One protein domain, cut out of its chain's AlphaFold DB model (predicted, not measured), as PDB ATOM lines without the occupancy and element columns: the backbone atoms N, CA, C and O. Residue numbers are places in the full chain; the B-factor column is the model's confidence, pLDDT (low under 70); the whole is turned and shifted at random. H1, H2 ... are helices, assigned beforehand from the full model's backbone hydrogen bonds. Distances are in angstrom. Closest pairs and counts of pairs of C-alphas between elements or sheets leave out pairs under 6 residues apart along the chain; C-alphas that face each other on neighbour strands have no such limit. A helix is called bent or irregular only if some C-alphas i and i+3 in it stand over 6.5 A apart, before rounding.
ATOM      1  N   SER A  16     -21.280 -14.043 -19.278       58.44
ATOM      2  CA  SER A  16     -22.649 -13.898 -18.763       58.44
ATOM      3  C   SER A  16     -22.695 -13.179 -17.415       58.44
ATOM      4  O   SER A  16     -23.525 -12.299 -17.234       58.44
ATOM      5  N   LYS A  17     -21.775 -13.495 -16.493       60.62
ATOM      6  CA  LYS A  17     -21.788 -12.920 -15.143       60.62
ATOM      7  C   LYS A  17     -21.508 -11.414 -15.149       60.62
ATOM      8  O   LYS A  17     -22.257 -10.657 -14.544       60.62
ATOM      9  N   ASP A  18     -20.502 -10.979 -15.906       66.06
ATOM     10  CA  ASP A  18     -20.153  -9.556 -16.025       66.06
ATOM     11  C   ASP A  18     -21.277  -8.737 -16.689       66.06
ATOM     12  O   ASP A  18     -21.450  -7.548 -16.416       66.06
ATOM     13  N   PHE A  19     -22.059  -9.368 -17.572       71.44
ATOM     14  CA  PHE A  19     -23.192  -8.730 -18.235       71.44
ATOM     15  C   PHE A  19     -24.419  -8.626 -17.321       71.44
ATOM     16  O   PHE A  19     -25.053  -7.570 -17.278       71.44
ATOM     17  N   ASP A  20     -24.716  -9.677 -16.555       73.69
ATOM     18  CA  ASP A  20     -25.804  -9.689 -15.574       73.69
ATOM     19  C   ASP A  20     -25.552  -8.658 -14.456       73.69
ATOM     20  O   ASP A  20     -26.448  -7.883 -14.111       73.69
ATOM     21  N   ASP A  21     -24.312  -8.562 -13.965       73.00
ATOM     22  CA  ASP A  21     -23.909  -7.577 -12.954       73.00
ATOM     23  C   ASP A  21     -24.009  -6.132 -13.491       73.00
ATOM     24  O   ASP A  21     -24.422  -5.215 -12.775       73.00
ATOM     25  N   TYR A  22     -23.712  -5.918 -14.779       76.19
ATOM     26  CA  TYR A  22     -23.861  -4.619 -15.444       76.19
ATOM     27  C   TYR A  22     -25.326  -4.203 -15.645       76.19
ATOM     28  O   TYR A  22     -25.656  -3.020 -15.496       76.19
ATOM     29  N   ILE A  23     -26.208  -5.150 -15.982       76.62
ATOM     30  CA  ILE A  23     -27.654  -4.901 -16.072       76.62
ATOM     31  C   ILE A  23     -28.188  -4.516 -14.693       76.62
ATOM     32  O   ILE A  23     -28.794  -3.453 -14.549       76.62
ATOM     33  N   LEU A  24     -27.870  -5.312 -13.668       78.81
ATOM     34  CA  LEU A  24     -28.300  -5.068 -12.294       78.81
ATOM     35  C   LEU A  24     -27.812  -3.707 -11.772       78.81
ATOM     36  O   LEU A  24     -28.566  -2.970 -11.132       78.81
ATOM     37  N   TYR A  25     -26.564  -3.344 -12.078       82.50
ATOM     38  CA  TYR A  25     -25.997  -2.034 -11.760       82.50
ATOM     39  C   TYR A  25     -26.819  -0.885 -12.362       82.50
ATOM     40  O   TYR A  25     -27.096   0.106 -11.672       82.50
ATOM     41  N   LYS A  26     -27.191  -0.998 -13.645       78.19
ATOM     42  CA  LYS A  26     -27.943   0.036 -14.366       78.19
ATOM     43  C   LYS A  26     -29.360   0.187 -13.841       78.19
ATOM     44  O   LYS A  26     -29.760   1.312 -13.557       78.19
ATOM     45  N   GLU A  27     -30.074  -0.921 -13.674       80.88
ATOM     46  CA  GLU A  27     -31.455  -0.918 -13.183       80.88
ATOM     47  C   GLU A  27     -31.539  -0.252 -11.805       80.88
ATOM     48  O   GLU A  27     -32.306   0.689 -11.607       80.88
ATOM     49  N   ARG A  28     -30.642  -0.626 -10.883       87.00
ATOM     50  CA  ARG A  28     -30.582  -0.026  -9.540       87.00
ATOM     51  C   ARG A  28     -30.271   1.467  -9.563       87.00
ATOM     52  O   ARG A  28     -30.841   2.229  -8.783       87.00
ATOM     53  N   LEU A  29     -29.359   1.907 -10.432       88.12
ATOM     54  CA  LEU A  29     -29.034   3.328 -10.562       88.12
ATOM     55  C   LEU A  29     -30.238   4.122 -11.081       88.12
ATOM     56  O   LEU A  29     -30.552   5.184 -10.540       88.12
ATOM     57  N   GLU A  30     -30.905   3.616 -12.116       89.75
ATOM     58  CA  GLU A  30     -32.080   4.251 -12.714       89.75
ATOM     59  C   GLU A  30     -33.242   4.343 -11.714       89.75
ATOM     60  O   GLU A  30     -33.831   5.419 -11.561       89.75
ATOM     61  N   ASP A  31     -33.501   3.277 -10.955       91.44
ATOM     62  CA  ASP A  31     -34.540   3.234  -9.921       91.44
ATOM     63  C   ASP A  31     -34.300   4.248  -8.797       91.44
ATOM     64  O   ASP A  31     -35.220   4.958  -8.365       91.44
ATOM     65  N   VAL A  32     -33.053   4.372  -8.334       90.56
ATOM     66  CA  VAL A  32     -32.698   5.329  -7.277       90.56
ATOM     67  C   VAL A  32     -32.791   6.771  -7.782       90.56
ATOM     68  O   VAL A  32     -33.310   7.628  -7.064       90.56
ATOM     69  N   VAL A  33     -32.361   7.046  -9.020       92.62
ATOM     70  CA  VAL A  33     -32.510   8.371  -9.656       92.62
ATOM     71  C   VAL A  33     -33.977   8.748  -9.823       92.62
ATOM     72  O   VAL A  33     -34.340   9.894  -9.561       92.62
ATOM     73  N   LYS A  34     -34.826   7.797 -10.223       92.94
ATOM     74  CA  LYS A  34     -36.271   8.011 -10.353       92.94
ATOM     75  C   LYS A  34     -36.930   8.309  -9.006       92.94
ATOM     76  O   LYS A  34     -37.825   9.146  -8.944       92.94
ATOM     77  N   SER A  35     -36.477   7.644  -7.946       90.38
ATOM     78  CA  SER A  35     -37.028   7.800  -6.594       90.38
ATOM     79  C   SER A  35     -36.559   9.083  -5.893       90.38
ATOM     80  O   SER A  35     -37.272   9.604  -5.043       90.38
ATOM     81  N   HIS A  36     -35.384   9.613  -6.256       90.19
ATOM     82  CA  HIS A  36     -34.784  10.803  -5.634       90.19
ATOM     83  C   HIS A  36     -34.230  11.786  -6.689       90.19
ATOM     84  O   HIS A  36     -33.014  12.009  -6.757       90.19
ATOM     85  N   PRO A  37     -35.095  12.398  -7.520       90.38
ATOM     86  CA  PRO A  37     -34.667  13.226  -8.652       90.38
ATOM     87  C   PRO A  37     -33.829  14.444  -8.230       90.38
ATOM     88  O   PRO A  37     -32.879  14.810  -8.926       90.38
ATOM     89  N   ASP A  38     -34.112  15.015  -7.057       91.62
ATOM     90  CA  ASP A  38     -33.437  16.210  -6.531       91.62
ATOM     91  C   ASP A  38     -31.983  15.948  -6.099       91.62
ATOM     92  O   ASP A  38     -31.176  16.871  -5.978       91.62
ATOM     93  N   HIS A  39     -31.601  14.678  -5.924       90.62
ATOM     94  CA  HIS A  39     -30.285  14.273  -5.426       90.62
ATOM     95  C   HIS A  39     -29.369  13.697  -6.516       90.62
ATOM     96  O   HIS A  39     -28.359  13.062  -6.207       90.62
ATOM     97  N   LYS A  40     -29.665  13.936  -7.800       90.94
ATOM     98  CA  LYS A  40     -28.961  13.321  -8.945       90.94
ATOM     99  C   LYS A  40     -27.431  13.433  -8.885       90.94
ATOM    100  O   LYS A  40     -26.729  12.469  -9.184       90.94
ATOM    101  N   THR A  41     -26.899  14.581  -8.463       90.06
ATOM    102  CA  THR A  41     -25.445  14.799  -8.333       90.06
ATOM    103  C   THR A  41     -24.828  13.984  -7.193       90.06
ATOM    104  O   THR A  41     -23.711  13.483  -7.317       90.06
ATOM    105  N   ALA A  42     -25.548  13.819  -6.082       89.25
ATOM    106  CA  ALA A  42     -25.130  12.974  -4.972       89.25
ATOM    107  C   ALA A  42     -25.193  11.490  -5.348       89.25
ATOM    108  O   ALA A  42     -24.239  10.768  -5.078       89.25
ATOM    109  N   ILE A  43     -26.253  11.067  -6.038       92.88
ATOM    110  CA  ILE A  43     -26.432   9.688  -6.508       92.88
ATOM    111  C   ILE A  43     -25.278   9.271  -7.424       92.88
ATOM    112  O   ILE A  43     -24.666   8.232  -7.203       92.88
ATOM    113  N   GLN A  44     -24.914  10.103  -8.408       93.00
ATOM    114  CA  GLN A  44     -23.786   9.816  -9.304       93.00
ATOM    115  C   GLN A  44     -22.454   9.693  -8.552       93.00
ATOM    116  O   GLN A  44     -21.638   8.824  -8.864       93.00
ATOM    117  N   TYR A  45     -22.230  10.557  -7.558       93.06
ATOM    118  CA  TYR A  45     -21.031  10.503  -6.727       93.06
ATOM    119  C   TYR A  45     -20.968   9.213  -5.899       93.06
ATOM    120  O   TYR A  45     -19.927   8.557  -5.876       93.06
ATOM    121  N   LEU A  46     -22.072   8.860  -5.234       93.25
ATOM    122  CA  LEU A  46     -22.166   7.687  -4.367       93.25
ATOM    123  C   LEU A  46     -22.075   6.390  -5.173       93.25
ATOM    124  O   LEU A  46     -21.290   5.525  -4.814       93.25
ATOM    125  N   SER A  47     -22.774   6.303  -6.306       93.62
ATOM    126  CA  SER A  47     -22.744   5.136  -7.197       93.62
ATOM    127  C   SER A  47     -21.330   4.824  -7.689       93.62
ATOM    128  O   SER A  47     -20.864   3.696  -7.587       93.62
ATOM    129  N   LYS A  48     -20.570   5.843  -8.117       92.69
ATOM    130  CA  LYS A  48     -19.177   5.663  -8.564       92.69
ATOM    131  C   LYS A  48     -18.231   5.178  -7.454       92.69
ATOM    132  O   LYS A  48     -17.105   4.768  -7.734       92.69
ATOM    133  N   LYS A  49     -18.624   5.327  -6.190       93.00
ATOM    134  CA  LYS A  49     -17.800   5.027  -5.013       93.00
ATOM    135  C   LYS A  49     -18.366   3.886  -4.168       93.00
ATOM    136  O   LYS A  49     -17.779   3.609  -3.120       93.00
ATOM    137  N   ASP A  50     -19.446   3.254  -4.617       91.38
ATOM    138  CA  ASP A  50     -20.055   2.114  -3.948       91.38
ATOM    139  C   ASP A  50     -19.061   0.932  -3.950       91.38
ATOM    140  O   ASP A  50     -18.566   0.561  -5.017       91.38
ATOM    141  N   PRO A  51     -18.715   0.366  -2.780       92.75
ATOM    142  CA  PRO A  51     -17.797  -0.765  -2.699       92.75
ATOM    143  C   PRO A  51     -18.357  -2.077  -3.269       92.75
ATOM    144  O   PRO A  51     -17.567  -2.979  -3.510       92.75
ATOM    145  N   SER A  52     -19.671  -2.206  -3.500       89.44
ATOM    146  CA  SER A  52     -20.278  -3.445  -4.012       89.44
ATOM    147  C   SER A  52     -20.121  -3.643  -5.523       89.44
ATOM    148  O   SER A  52     -20.528  -4.686  -6.033       89.44
ATOM    149  N   GLU A  53     -19.656  -2.616  -6.248       85.06
ATOM    150  CA  GLU A  53     -19.579  -2.525  -7.724       85.06
ATOM    151  C   GLU A  53     -20.931  -2.625  -8.468       85.06
ATOM    152  O   GLU A  53     -21.045  -2.220  -9.621       85.06
ATOM    153  N   THR A  54     -21.986  -3.071  -7.787       87.00
ATOM    154  CA  THR A  54     -23.339  -3.354  -8.293       87.00
ATOM    155  C   THR A  54     -24.400  -2.404  -7.722       87.00
ATOM    156  O   THR A  54     -25.599  -2.683  -7.800       87.00
ATOM    157  N   ASN A  55     -23.976  -1.286  -7.118       90.56
ATOM    158  CA  ASN A  55     -24.844  -0.309  -6.447       90.56
ATOM    159  C   ASN A  55     -25.773  -0.931  -5.382       90.56
ATOM    160  O   ASN A  55     -26.912  -0.491  -5.215       90.56
ATOM    161  N   GLU A  56     -25.324  -1.977  -4.683       90.88
ATOM    162  CA  GLU A  56     -26.112  -2.669  -3.652       90.88
ATOM    163  C   GLU A  56     -26.497  -1.714  -2.520       90.88
ATOM    164  O   GLU A  56     -27.620  -1.761  -2.019       90.88
ATOM    165  N   TYR A  57     -25.599  -0.796  -2.158       93.69
ATOM    166  CA  TYR A  57     -25.789   0.104  -1.023       93.69
ATOM    167  C   TYR A  57     -26.324   1.477  -1.430       93.69
ATOM    168  O   TYR A  57     -26.657   2.293  -0.569       93.69
ATOM    169  N   LEU A  58     -26.437   1.748  -2.732       93.56
ATOM    170  CA  LEU A  58     -26.774   3.066  -3.264       93.56
ATOM    171  C   LEU A  58     -28.106   3.603  -2.737       93.56
ATOM    172  O   LEU A  58     -28.172   4.757  -2.312       93.56
ATOM    173  N   SER A  59     -29.151   2.773  -2.732       92.19
ATOM    174  CA  SER A  59     -30.476   3.169  -2.237       92.19
ATOM    175  C   SER A  59     -30.419   3.598  -0.767       92.19
ATOM    176  O   SER A  59     -30.922   4.661  -0.397       92.19
ATOM    177  N   TRP A  60     -29.714   2.821   0.059       94.38
ATOM    178  CA  TRP A  60     -29.529   3.132   1.471       94.38
ATOM    179  C   TRP A  60     -28.701   4.406   1.668       94.38
ATOM    180  O   TRP A  60     -29.126   5.298   2.395       94.38
ATOM    181  N   MET A  61     -27.573   4.557   0.964       93.88
ATOM    182  CA  MET A  61     -26.725   5.753   1.059       93.88
ATOM    183  C   MET A  61     -27.482   7.033   0.692       93.88
ATOM    184  O   MET A  61     -27.334   8.067   1.342       93.88
ATOM    185  N   VAL A  62     -28.307   6.973  -0.352       92.62
ATOM    186  CA  VAL A  62     -29.113   8.115  -0.796       92.62
ATOM    187  C   VAL A  62     -30.195   8.440   0.226       92.62
ATOM    188  O   VAL A  62     -30.383   9.614   0.531       92.62
ATOM    189  N   LYS A  63     -30.833   7.424   0.823       91.50
ATOM    190  CA  LYS A  63     -31.789   7.607   1.922       91.50
ATOM    191  C   LYS A  63     -31.144   8.304   3.123       91.50
ATOM    192  O   LYS A  63     -31.702   9.281   3.609       91.50
ATOM    193  N   GLN A  64     -29.963   7.858   3.558       90.62
ATOM    194  CA  GLN A  64     -29.253   8.481   4.684       90.62
ATOM    195  C   GLN A  64     -28.825   9.919   4.371       90.62
ATOM    196  O   GLN A  64     -28.923  10.791   5.223       90.62
ATOM    197  N   HIS A  65     -28.391  10.203   3.139       88.62
ATOM    198  CA  HIS A  65     -28.049  11.568   2.738       88.62
ATOM    199  C   HIS A  65     -29.289  12.481   2.661       88.62
ATOM    200  O   HIS A  65     -29.207  13.663   3.006       88.62
ATOM    201  N   ALA A  66     -30.418  11.970   2.170       87.62
ATOM    202  CA  ALA A  66     -31.655  12.737   2.043       87.62
ATOM    203  C   ALA A  66     -32.345  12.985   3.397       87.62
ATOM    204  O   ALA A  66     -33.132  13.927   3.521       87.62
ATOM    205  N   ASP A  67     -32.051  12.169   4.412       85.50
ATOM    206  CA  ASP A  67     -32.573  12.355   5.761       85.50
ATOM    207  C   ASP A  67     -32.026  13.646   6.391       85.50
ATOM    208  O   ASP A  67     -30.819  13.879   6.484       85.50
ATOM    209  N   LYS A  68     -32.938  14.497   6.868       76.06
ATOM    210  CA  LYS A  68     -32.604  15.772   7.518       76.06
ATOM    211  C   LYS A  68     -31.766  15.568   8.779       76.06
ATOM    212  O   LYS A  68     -30.906  16.401   9.054       76.06
ATOM    213  N   SER A  69     -31.971  14.455   9.480       73.62
ATOM    214  CA  SER A  69     -31.250  14.073  10.701       73.62
ATOM    215  C   SER A  69     -29.757  13.836  10.453       73.62
ATOM    216  O   SER A  69     -28.950  13.970  11.368       73.62
ATOM    217  N   PHE A  70     -29.386  13.529   9.207       68.62
ATOM    218  CA  PHE A  70     -28.022  13.208   8.785       68.62
ATOM    219  C   PHE A  70     -27.529  14.109   7.644       68.62
ATOM    220  O   PHE A  70     -26.472  13.869   7.067       68.62
ATOM    221  N   SER A  71     -28.265  15.179   7.336       66.38
ATOM    222  CA  SER A  71     -27.976  16.090   6.222       66.38
ATOM    223  C   SER A  71     -26.630  16.821   6.339       66.38
ATOM    224  O   SER A  71     -26.069  17.242   5.328       66.38
ATOM    225  N   GLU A  72     -26.079  16.920   7.553       74.69
ATOM    226  CA  GLU A  72     -24.748  17.484   7.825       74.69
ATOM    227  C   GLU A  72     -23.603  16.491   7.564       74.69
ATOM    228  O   GLU A  72     -22.426  16.866   7.548       74.69
ATOM    229  N   ILE A  73     -23.919  15.216   7.336       79.06
ATOM    230  CA  ILE A  73     -22.910  14.179   7.166       79.06
ATOM    231  C   ILE A  73     -22.345  14.241   5.755       79.06
ATOM    232  O   ILE A  73     -23.014  14.063   4.737       79.06
ATOM    233  N   SER A  74     -21.041  14.485   5.713       88.00
ATOM    234  CA  SER A  74     -20.265  14.538   4.486       88.00
ATOM    235  C   SER A  74     -20.331  13.200   3.739       88.00
ATOM    236  O   SER A  74     -20.111  12.140   4.325       88.00
ATOM    237  N   LYS A  75     -20.565  13.228   2.419       89.56
ATOM    238  CA  LYS A  75     -20.600  12.024   1.557       89.56
ATOM    239  C   LYS A  75     -19.369  11.106   1.746       89.56
ATOM    240  O   LYS A  75     -19.553   9.894   1.813       89.56
ATOM    241  N   PRO A  76     -18.128  11.628   1.869       91.00
ATOM    242  CA  PRO A  76     -16.965  10.840   2.278       91.00
ATOM    243  C   PRO A  76     -17.118  10.050   3.584       91.00
ATOM    244  O   PRO A  76     -16.654   8.916   3.646       91.00
ATOM    245  N   ALA A  77     -17.744  10.627   4.612       88.50
ATOM    246  CA  ALA A  77     -17.943   9.962   5.899       88.50
ATOM    247  C   ALA A  77     -18.951   8.813   5.767       88.50
ATOM    248  O   ALA A  77     -18.671   7.701   6.201       88.50
ATOM    249  N   LEU A  78     -20.058   9.042   5.055       91.44
ATOM    250  CA  LEU A  78     -21.030   7.994   4.739       91.44
ATOM    251  C   LEU A  78     -20.384   6.830   3.967       91.44
ATOM    252  O   LEU A  78     -20.549   5.669   4.328       91.44
ATOM    253  N   LEU A  79     -19.589   7.138   2.938       92.88
ATOM    254  CA  LEU A  79     -18.853   6.129   2.170       92.88
ATOM    255  C   LEU A  79     -17.832   5.366   3.019       92.88
ATOM    256  O   LEU A  79     -17.579   4.193   2.753       92.88
ATOM    257  N   SER A  80     -17.216   6.023   4.002       93.56
ATOM    258  CA  SER A  80     -16.295   5.368   4.932       93.56
ATOM    259  C   SER A  80     -17.011   4.274   5.722       93.56
ATOM    260  O   SER A  80     -16.516   3.150   5.776       93.56
ATOM    261  N   GLU A  81     -18.196   4.558   6.263       92.75
ATOM    262  CA  GLU A  81     -18.962   3.571   7.033       92.75
ATOM    263  C   GLU A  81     -19.485   2.426   6.158       92.75
ATOM    264  O   GLU A  81     -19.349   1.261   6.522       92.75
ATOM    265  N   VAL A  82     -19.965   2.716   4.945       94.81
ATOM    266  CA  VAL A  82     -20.409   1.670   4.003       94.81
ATOM    267  C   VAL A  82     -19.257   0.759   3.574       94.81
ATOM    268  O   VAL A  82     -19.441  -0.446   3.422       94.81
ATOM    269  N   LYS A  83     -18.042   1.296   3.416       95.25
ATOM    270  CA  LYS A  83     -16.854   0.479   3.123       95.25
ATOM    271  C   LYS A  83     -16.500  -0.461   4.265       95.25
ATOM    272  O   LYS A  83     -16.176  -1.618   4.005       95.25
ATOM    273  N   LYS A  84     -16.565   0.022   5.506       94.12
ATOM    274  CA  LYS A  84     -16.360  -0.821   6.689       94.12
ATOM    275  C   LYS A  84     -17.440  -1.896   6.775       94.12
ATOM    276  O   LYS A  84     -17.105  -3.062   6.936       94.12
ATOM    277  N   PHE A  85     -18.707  -1.534   6.570       94.94
ATOM    278  CA  PHE A  85     -19.801  -2.500   6.508       94.94
ATOM    279  C   PHE A  85     -19.545  -3.580   5.458       94.94
ATOM    280  O   PHE A  85     -19.590  -4.759   5.779       94.94
ATOM    281  N   HIS A  86     -19.211  -3.198   4.224       95.12
ATOM    282  CA  HIS A  86     -18.935  -4.153   3.153       95.12
ATOM    283  C   HIS A  86     -17.785  -5.108   3.513       95.12
ATOM    284  O   HIS A  86     -17.888  -6.310   3.284       95.12
ATOM    285  N   ALA A  87     -16.720  -4.591   4.133       93.19
ATOM    286  CA  ALA A  87     -15.587  -5.395   4.582       93.19
ATOM    287  C   ALA A  87     -15.945  -6.365   5.724       93.19
ATOM    288  O   ALA A  87     -15.392  -7.461   5.787       93.19
ATOM    289  N   TYR A  88     -16.860  -5.974   6.614       92.62
ATOM    290  CA  TYR A  88     -17.234  -6.748   7.804       92.62
ATOM    291  C   TYR A  88     -18.575  -7.480   7.681       92.62
ATOM    292  O   TYR A  88     -18.961  -8.174   8.616       92.62
ATOM    293  N   LYS A  89     -19.267  -7.389   6.537       91.88
ATOM    294  CA  LYS A  89     -20.627  -7.911   6.298       91.88
ATOM    295  C   LYS A  89     -20.814  -9.358   6.756       91.88
ATOM    296  O   LYS A  89     -21.841  -9.695   7.331       91.88
ATOM    297  N   GLU A  90     -19.817 -10.214   6.540       91.06
ATOM    298  CA  GLU A  90     -19.872 -11.637   6.918       91.06
ATOM    299  C   GLU A  90     -19.712 -11.906   8.422       91.06
ATOM    300  O   GLU A  90     -19.922 -13.033   8.875       91.06
ATOM    301  N   HIS A  91     -19.332 -10.892   9.194       88.31
ATOM    302  CA  HIS A  91     -19.083 -10.972  10.631       88.31
ATOM    303  C   HIS A  91     -20.072 -10.161  11.470       88.31
ATOM    304  O   HIS A  91     -20.025 -10.244  12.698       88.31
ATOM    305  N   LEU A  92     -20.941  -9.387  10.824       88.19
ATOM    306  CA  LEU A  92     -22.036  -8.679  11.473       88.19
ATOM    307  C   LEU A  92     -23.247  -9.606  11.619       88.19
ATOM    308  O   LEU A  92     -23.428 -10.537  10.831       88.19
ATOM    309  N   GLU A  93     -24.064  -9.352  12.643       87.69
ATOM    310  CA  GLU A  93     -25.285 -10.129  12.895       87.69
ATOM    311  C   GLU A  93     -26.277  -9.963  11.741       87.69
ATOM    312  O   GLU A  93     -26.691 -10.953  11.136       87.69
ATOM    313  N   GLU A  94     -26.569  -8.713  11.370       92.19
ATOM    314  CA  GLU A  94     -27.370  -8.410  10.187       92.19
ATOM    315  C   GLU A  94     -26.470  -8.125   8.986       92.19
ATOM    316  O   GLU A  94     -25.635  -7.212   9.004       92.19
ATOM    317  N   LYS A  95     -26.666  -8.912   7.924       91.00
ATOM    318  CA  LYS A  95     -25.885  -8.838   6.679       91.00
ATOM    319  C   LYS A  95     -26.436  -7.836   5.675       91.00
ATOM    320  O   LYS A  95     -25.779  -7.554   4.680       91.00
ATOM    321  N   ASP A  96     -27.643  -7.338   5.886       90.25
ATOM    322  CA  ASP A  96     -28.259  -6.345   5.017       90.25
ATOM    323  C   ASP A  96     -28.153  -4.968   5.681       90.25
ATOM    324  O   ASP A  96     -28.548  -4.775   6.830       90.25
ATOM    325  N   ILE A  97     -27.588  -4.003   4.951       91.56
ATOM    326  CA  ILE A  97     -27.347  -2.652   5.465       91.56
ATOM    327  C   ILE A  97     -28.658  -1.926   5.804       91.56
ATOM    328  O   ILE A  97     -28.663  -0.993   6.600       91.56
ATOM    329  N   THR A  98     -29.781  -2.354   5.220       90.94
ATOM    330  CA  THR A  98     -31.089  -1.716   5.409       90.94
ATOM    331  C   THR A  98     -31.650  -1.851   6.822       90.94
ATOM    332  O   THR A  98     -32.493  -1.032   7.195       90.94
ATOM    333  N   TYR A  99     -31.152  -2.802   7.619       90.44
ATOM    334  CA  TYR A  99     -31.504  -2.950   9.035       90.44
ATOM    335  C   TYR A  99     -30.875  -1.886   9.934       90.44
ATOM    336  O   TYR A  99     -31.330  -1.697  11.060       90.44
ATOM    337  N   TYR A 100     -29.864  -1.174   9.439       88.50
ATOM    338  CA  TYR A 100     -29.164  -0.158  10.204       88.50
ATOM    339  C   TYR A 100     -29.571   1.246   9.752       88.50
ATOM    340  O   TYR A 100     -29.682   1.545   8.557       88.50
ATOM    341  N   ASP A 101     -29.748   2.143  10.713       90.31
ATOM    342  CA  ASP A 101     -29.500   3.562  10.473       90.31
ATOM    343  C   ASP A 101     -27.992   3.847  10.587       90.31
ATOM    344  O   ASP A 101     -27.190   2.973  10.918       90.31
ATOM    345  N   LEU A 102     -27.567   5.070  10.285       87.50
ATOM    346  CA  LEU A 102     -26.140   5.374  10.301       87.50
ATOM    347  C   LEU A 102     -25.509   5.272  11.703       87.50
ATOM    348  O   LEU A 102     -24.340   4.907  11.819       87.50
ATOM    349  N   ALA A 103     -26.265   5.586  12.759       87.75
ATOM    350  CA  ALA A 103     -25.768   5.558  14.132       87.75
ATOM    351  C   ALA A 103     -25.568   4.117  14.621       87.75
ATOM    352  O   ALA A 103     -24.486   3.764  15.087       87.75
ATOM    353  N   THR A 104     -26.581   3.272  14.439       90.56
ATOM    354  CA  THR A 104     -26.542   1.837  14.745       90.56
ATOM    355  C   THR A 104     -25.516   1.101  13.893       90.56
ATOM    356  O   THR A 104     -24.820   0.231  14.411       90.56
ATOM    357  N   LEU A 105     -25.342   1.479  12.620       90.50
ATOM    358  CA  LEU A 105     -24.287   0.921  11.775       90.50
ATOM    359  C   LEU A 105     -22.899   1.220  12.353       90.50
ATOM    360  O   LEU A 105     -22.066   0.322  12.477       90.50
ATOM    361  N   ALA A 106     -22.656   2.480  12.721       90.50
ATOM    362  CA  ALA A 106     -21.386   2.900  13.300       90.50
ATOM    363  C   ALA A 106     -21.115   2.199  14.643       90.50
ATOM    364  O   ALA A 106     -19.979   1.798  14.914       90.50
ATOM    365  N   GLU A 107     -22.148   2.010  15.467       91.75
ATOM    366  CA  GLU A 107     -22.056   1.262  16.722       91.75
ATOM    367  C   GLU A 107     -21.724  -0.217  16.482       91.75
ATOM    368  O   GLU A 107     -20.766  -0.720  17.069       91.75
ATOM    369  N   ALA A 108     -22.429  -0.887  15.565       90.00
ATOM    370  CA  ALA A 108     -22.190  -2.289  15.221       90.00
ATOM    371  C   ALA A 108     -20.763  -2.524  14.692       90.00
ATOM    372  O   ALA A 108     -20.085  -3.468  15.104       90.00
ATOM    373  N   ILE A 109     -20.267  -1.632  13.827       91.50
ATOM    374  CA  ILE A 109     -18.887  -1.676  13.324       91.50
ATOM    375  C   ILE A 109     -17.887  -1.464  14.468       91.50
ATOM    376  O   ILE A 109     -16.917  -2.213  14.586       91.50
ATOM    377  N   THR A 110     -18.128  -0.476  15.334       91.69
ATOM    378  CA  THR A 110     -17.246  -0.183  16.475       91.69
ATOM    379  C   THR A 110     -17.179  -1.362  17.445       91.69
ATOM    380  O   THR A 110     -16.104  -1.694  17.950       91.69
ATOM    381  N   GLU A 111     -18.306  -2.021  17.711       90.81
ATOM    382  CA  GLU A 111     -18.350  -3.201  18.572       90.81
ATOM    383  C   GLU A 111     -17.616  -4.387  17.936       90.81
ATOM    384  O   GLU A 111     -16.821  -5.056  18.604       90.81
ATOM    385  N   HIS A 112     -17.768  -4.589  16.623       89.69
ATOM    386  CA  HIS A 112     -16.990  -5.583  15.891       89.69
ATOM    387  C   HIS A 112     -15.478  -5.322  16.005       89.69
ATOM    388  O   HIS A 112     -14.735  -6.216  16.421       89.69
ATOM    389  N   GLU A 113     -15.016  -4.094  15.747       90.06
ATOM    390  CA  GLU A 113     -13.601  -3.703  15.862       90.06
ATOM    391  C   GLU A 113     -13.044  -3.902  17.282       90.06
ATOM    392  O   GLU A 113     -11.903  -4.354  17.460       90.06
ATOM    393  N   ARG A 114     -13.843  -3.609  18.320       88.88
ATOM    394  CA  ARG A 114     -13.483  -3.872  19.723       88.88
ATOM    395  C   ARG A 114     -13.356  -5.362  19.998       88.88
ATOM    396  O   ARG A 114     -12.390  -5.778  20.645       88.88
ATOM    397  N   SER A 115     -14.299  -6.161  19.501       86.31
ATOM    398  CA  SER A 115     -14.292  -7.612  19.671       86.31
ATOM    399  C   SER A 115     -13.069  -8.249  19.000       86.31
ATOM    400  O   SER A 115     -12.394  -9.076  19.616       86.31
ATOM    401  N   GLU A 116     -12.707  -7.799  17.796       84.81
ATOM    402  CA  GLU A 116     -11.526  -8.272  17.073       84.81
ATOM    403  C   GLU A 116     -10.235  -7.813  17.749       84.81
ATOM    404  O   GLU A 116      -9.328  -8.616  17.960       84.81
ATOM    405  N   SER A 117     -10.167  -6.561  18.209       82.81
ATOM    406  CA  SER A 117      -9.021  -6.058  18.978       82.81
ATOM    407  C   SER A 117      -8.811  -6.839  20.276       82.81
ATOM    408  O   SER A 117      -7.672  -7.087  20.680       82.81
ATOM    409  N   LYS A 118      -9.897  -7.243  20.945       82.56
ATOM    410  CA  LYS A 118      -9.836  -8.079  22.148       82.56
ATOM    411  C   LYS A 118      -9.339  -9.486  21.819       82.56
ATOM    412  O   LYS A 118      -8.394  -9.938  22.460       82.56
ATOM    413  N   LYS A 119      -9.891 -10.136  20.789       81.12
ATOM    414  CA  LYS A 119      -9.419 -11.450  20.318       81.12
ATOM    415  C   LYS A 119      -7.956 -11.409  19.888       81.12
ATOM    416  O   LYS A 119      -7.210 -12.331  20.189       81.12
ATOM    417  N   GLU A 120      -7.521 -10.347  19.219       79.88
ATOM    418  CA  GLU A 120      -6.130 -10.169  18.800       79.88
ATOM    419  C   GLU A 120      -5.201  -9.972  20.003       79.88
ATOM    420  O   GLU A 120      -4.128 -10.569  20.061       79.88
ATOM    421  N   ARG A 121      -5.615  -9.204  21.019       77.62
ATOM    422  CA  ARG A 121      -4.869  -9.093  22.285       77.62
ATOM    423  C   ARG A 121      -4.778 -10.429  23.013       77.62
ATOM    424  O   ARG A 121      -3.711 -10.755  23.520       77.62
ATOM    425  N   GLU A 122      -5.854 -11.209  23.037       74.38
ATOM    426  CA  GLU A 122      -5.862 -12.554  23.619       74.38
ATOM    427  C   GLU A 122      -4.955 -13.506  22.829       74.38
ATOM    428  O   GLU A 122      -4.131 -14.194  23.424       74.38
ATOM    429  N   ARG A 123      -5.005 -13.482  21.491       72.56
ATOM    430  CA  ARG A 123      -4.089 -14.242  20.624       72.56
ATOM    431  C   ARG A 123      -2.638 -13.849  20.849       72.56
ATOM    432  O   ARG A 123      -1.793 -14.733  20.931       72.56
ATOM    433  N   ARG A 124      -2.338 -12.557  20.996       67.38
ATOM    434  CA  ARG A 124      -0.987 -12.068  21.305       67.38
ATOM    435  C   ARG A 124      -0.533 -12.463  22.700       67.38
ATOM    436  O   ARG A 124       0.606 -12.876  22.837       67.38
ATOM    437  N   ALA A 125      -1.402 -12.391  23.706       68.31
ATOM    438  CA  ALA A 125      -1.083 -12.814  25.068       68.31
ATOM    439  C   ALA A 125      -0.838 -14.330  25.150       68.31
ATOM    440  O   ALA A 125       0.093 -14.782  25.815       68.31
ATOM    441  N   VAL A 126      -1.624 -15.126  24.419       65.00
ATOM    442  CA  VAL A 126      -1.381 -16.563  24.252       65.00
ATOM    443  C   VAL A 126      -0.077 -16.792  23.482       65.00
ATOM    444  O   VAL A 126       0.754 -17.579  23.922       65.00
ATOM    445  N   SER A 127       0.159 -16.053  22.395       56.97
ATOM    446  CA  SER A 127       1.382 -16.134  21.589       56.97
ATOM    447  C   SER A 127       2.636 -15.617  22.294       56.97
ATOM    448  O   SER A 127       3.722 -15.963  21.856       56.97
TER     449      SER A 127
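AT A GLANCE: This is residues 16 to 127 of the 240 residues of an uncharacterized protein of Flavobacteriales bacterium (UniProt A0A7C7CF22). A body of helices has one long arm: H5 packs on H4 with residues 102 to 112, and residues 114 to 127 stick out. In the body H2 and H3 pack on each other, H1 packs on both with residues 28 to 33, and H4 links this group to H5. The 112 printed residues have five named helices, H1 to H5 in order, and no named strand; the class is all helix. The whole is loose, with a radius of gyration of the C-alphas of 16.4 A, and flat, spanning 54 by 41 by 21 A.

HOW THE PARTS SIT: H1, residues 16 to 35, and H2, residues 37 to 47, form a helical hairpin at a shallow tilt of 33 degrees, only just short of steep; their closest C-alphas, of Val 33 and Lys 40, are 6.1 A apart. H3, residues 58 to 66, is the hub. It touches H1 the same way at a shallow tilt of 22 degrees, closest at C-alphas 32 and 59, 5.9 A, and touches H2 at a steep tilt of 55 degrees, closest at C-alphas 47 and 58, 6.0 A. H3 and H4, residues 75 to 91, form a hairpin but only just touch, with 3 pairs of C-alphas within 8 A, the closest those of Met 61 and Leu 78, 7.1 A. H5, residues 102 to 127, touches H4 at a steep tilt of 52 degrees, closest at C-alphas 81 and 106, 6.8 A. H1 is apart from H4 and H5. In H1, H3 and H5 every O i to N i+4 pair is within hydrogen-bond range; in H2 5 of 7 are, in H4 11 of 13.

IN THESE COORDINATES: H1 starts at C-alpha 16 (-22.649, -13.898, -18.763) and is 28.7 A long. H2 is 14.5 A and irregular, C-alphas 38 and 41 being 8.3 A apart; H3 is 12.1 A. H4, 24.8 A, is irregular, C-alphas 87 and 90 being 7.9 A apart, with a kink of 27 degrees near residue 85. H5, 36.7 A, ends at C-alpha 127 (1.382, -16.134, 21.589).

THE WHOLE: The farthest C-alphas, of Pro 37 and Val 126, are 55.5 A apart. The printed part has no cut and no long link. Model confidence is under 70 at residues 16 to 18, 70 to 71 and 124 to 127.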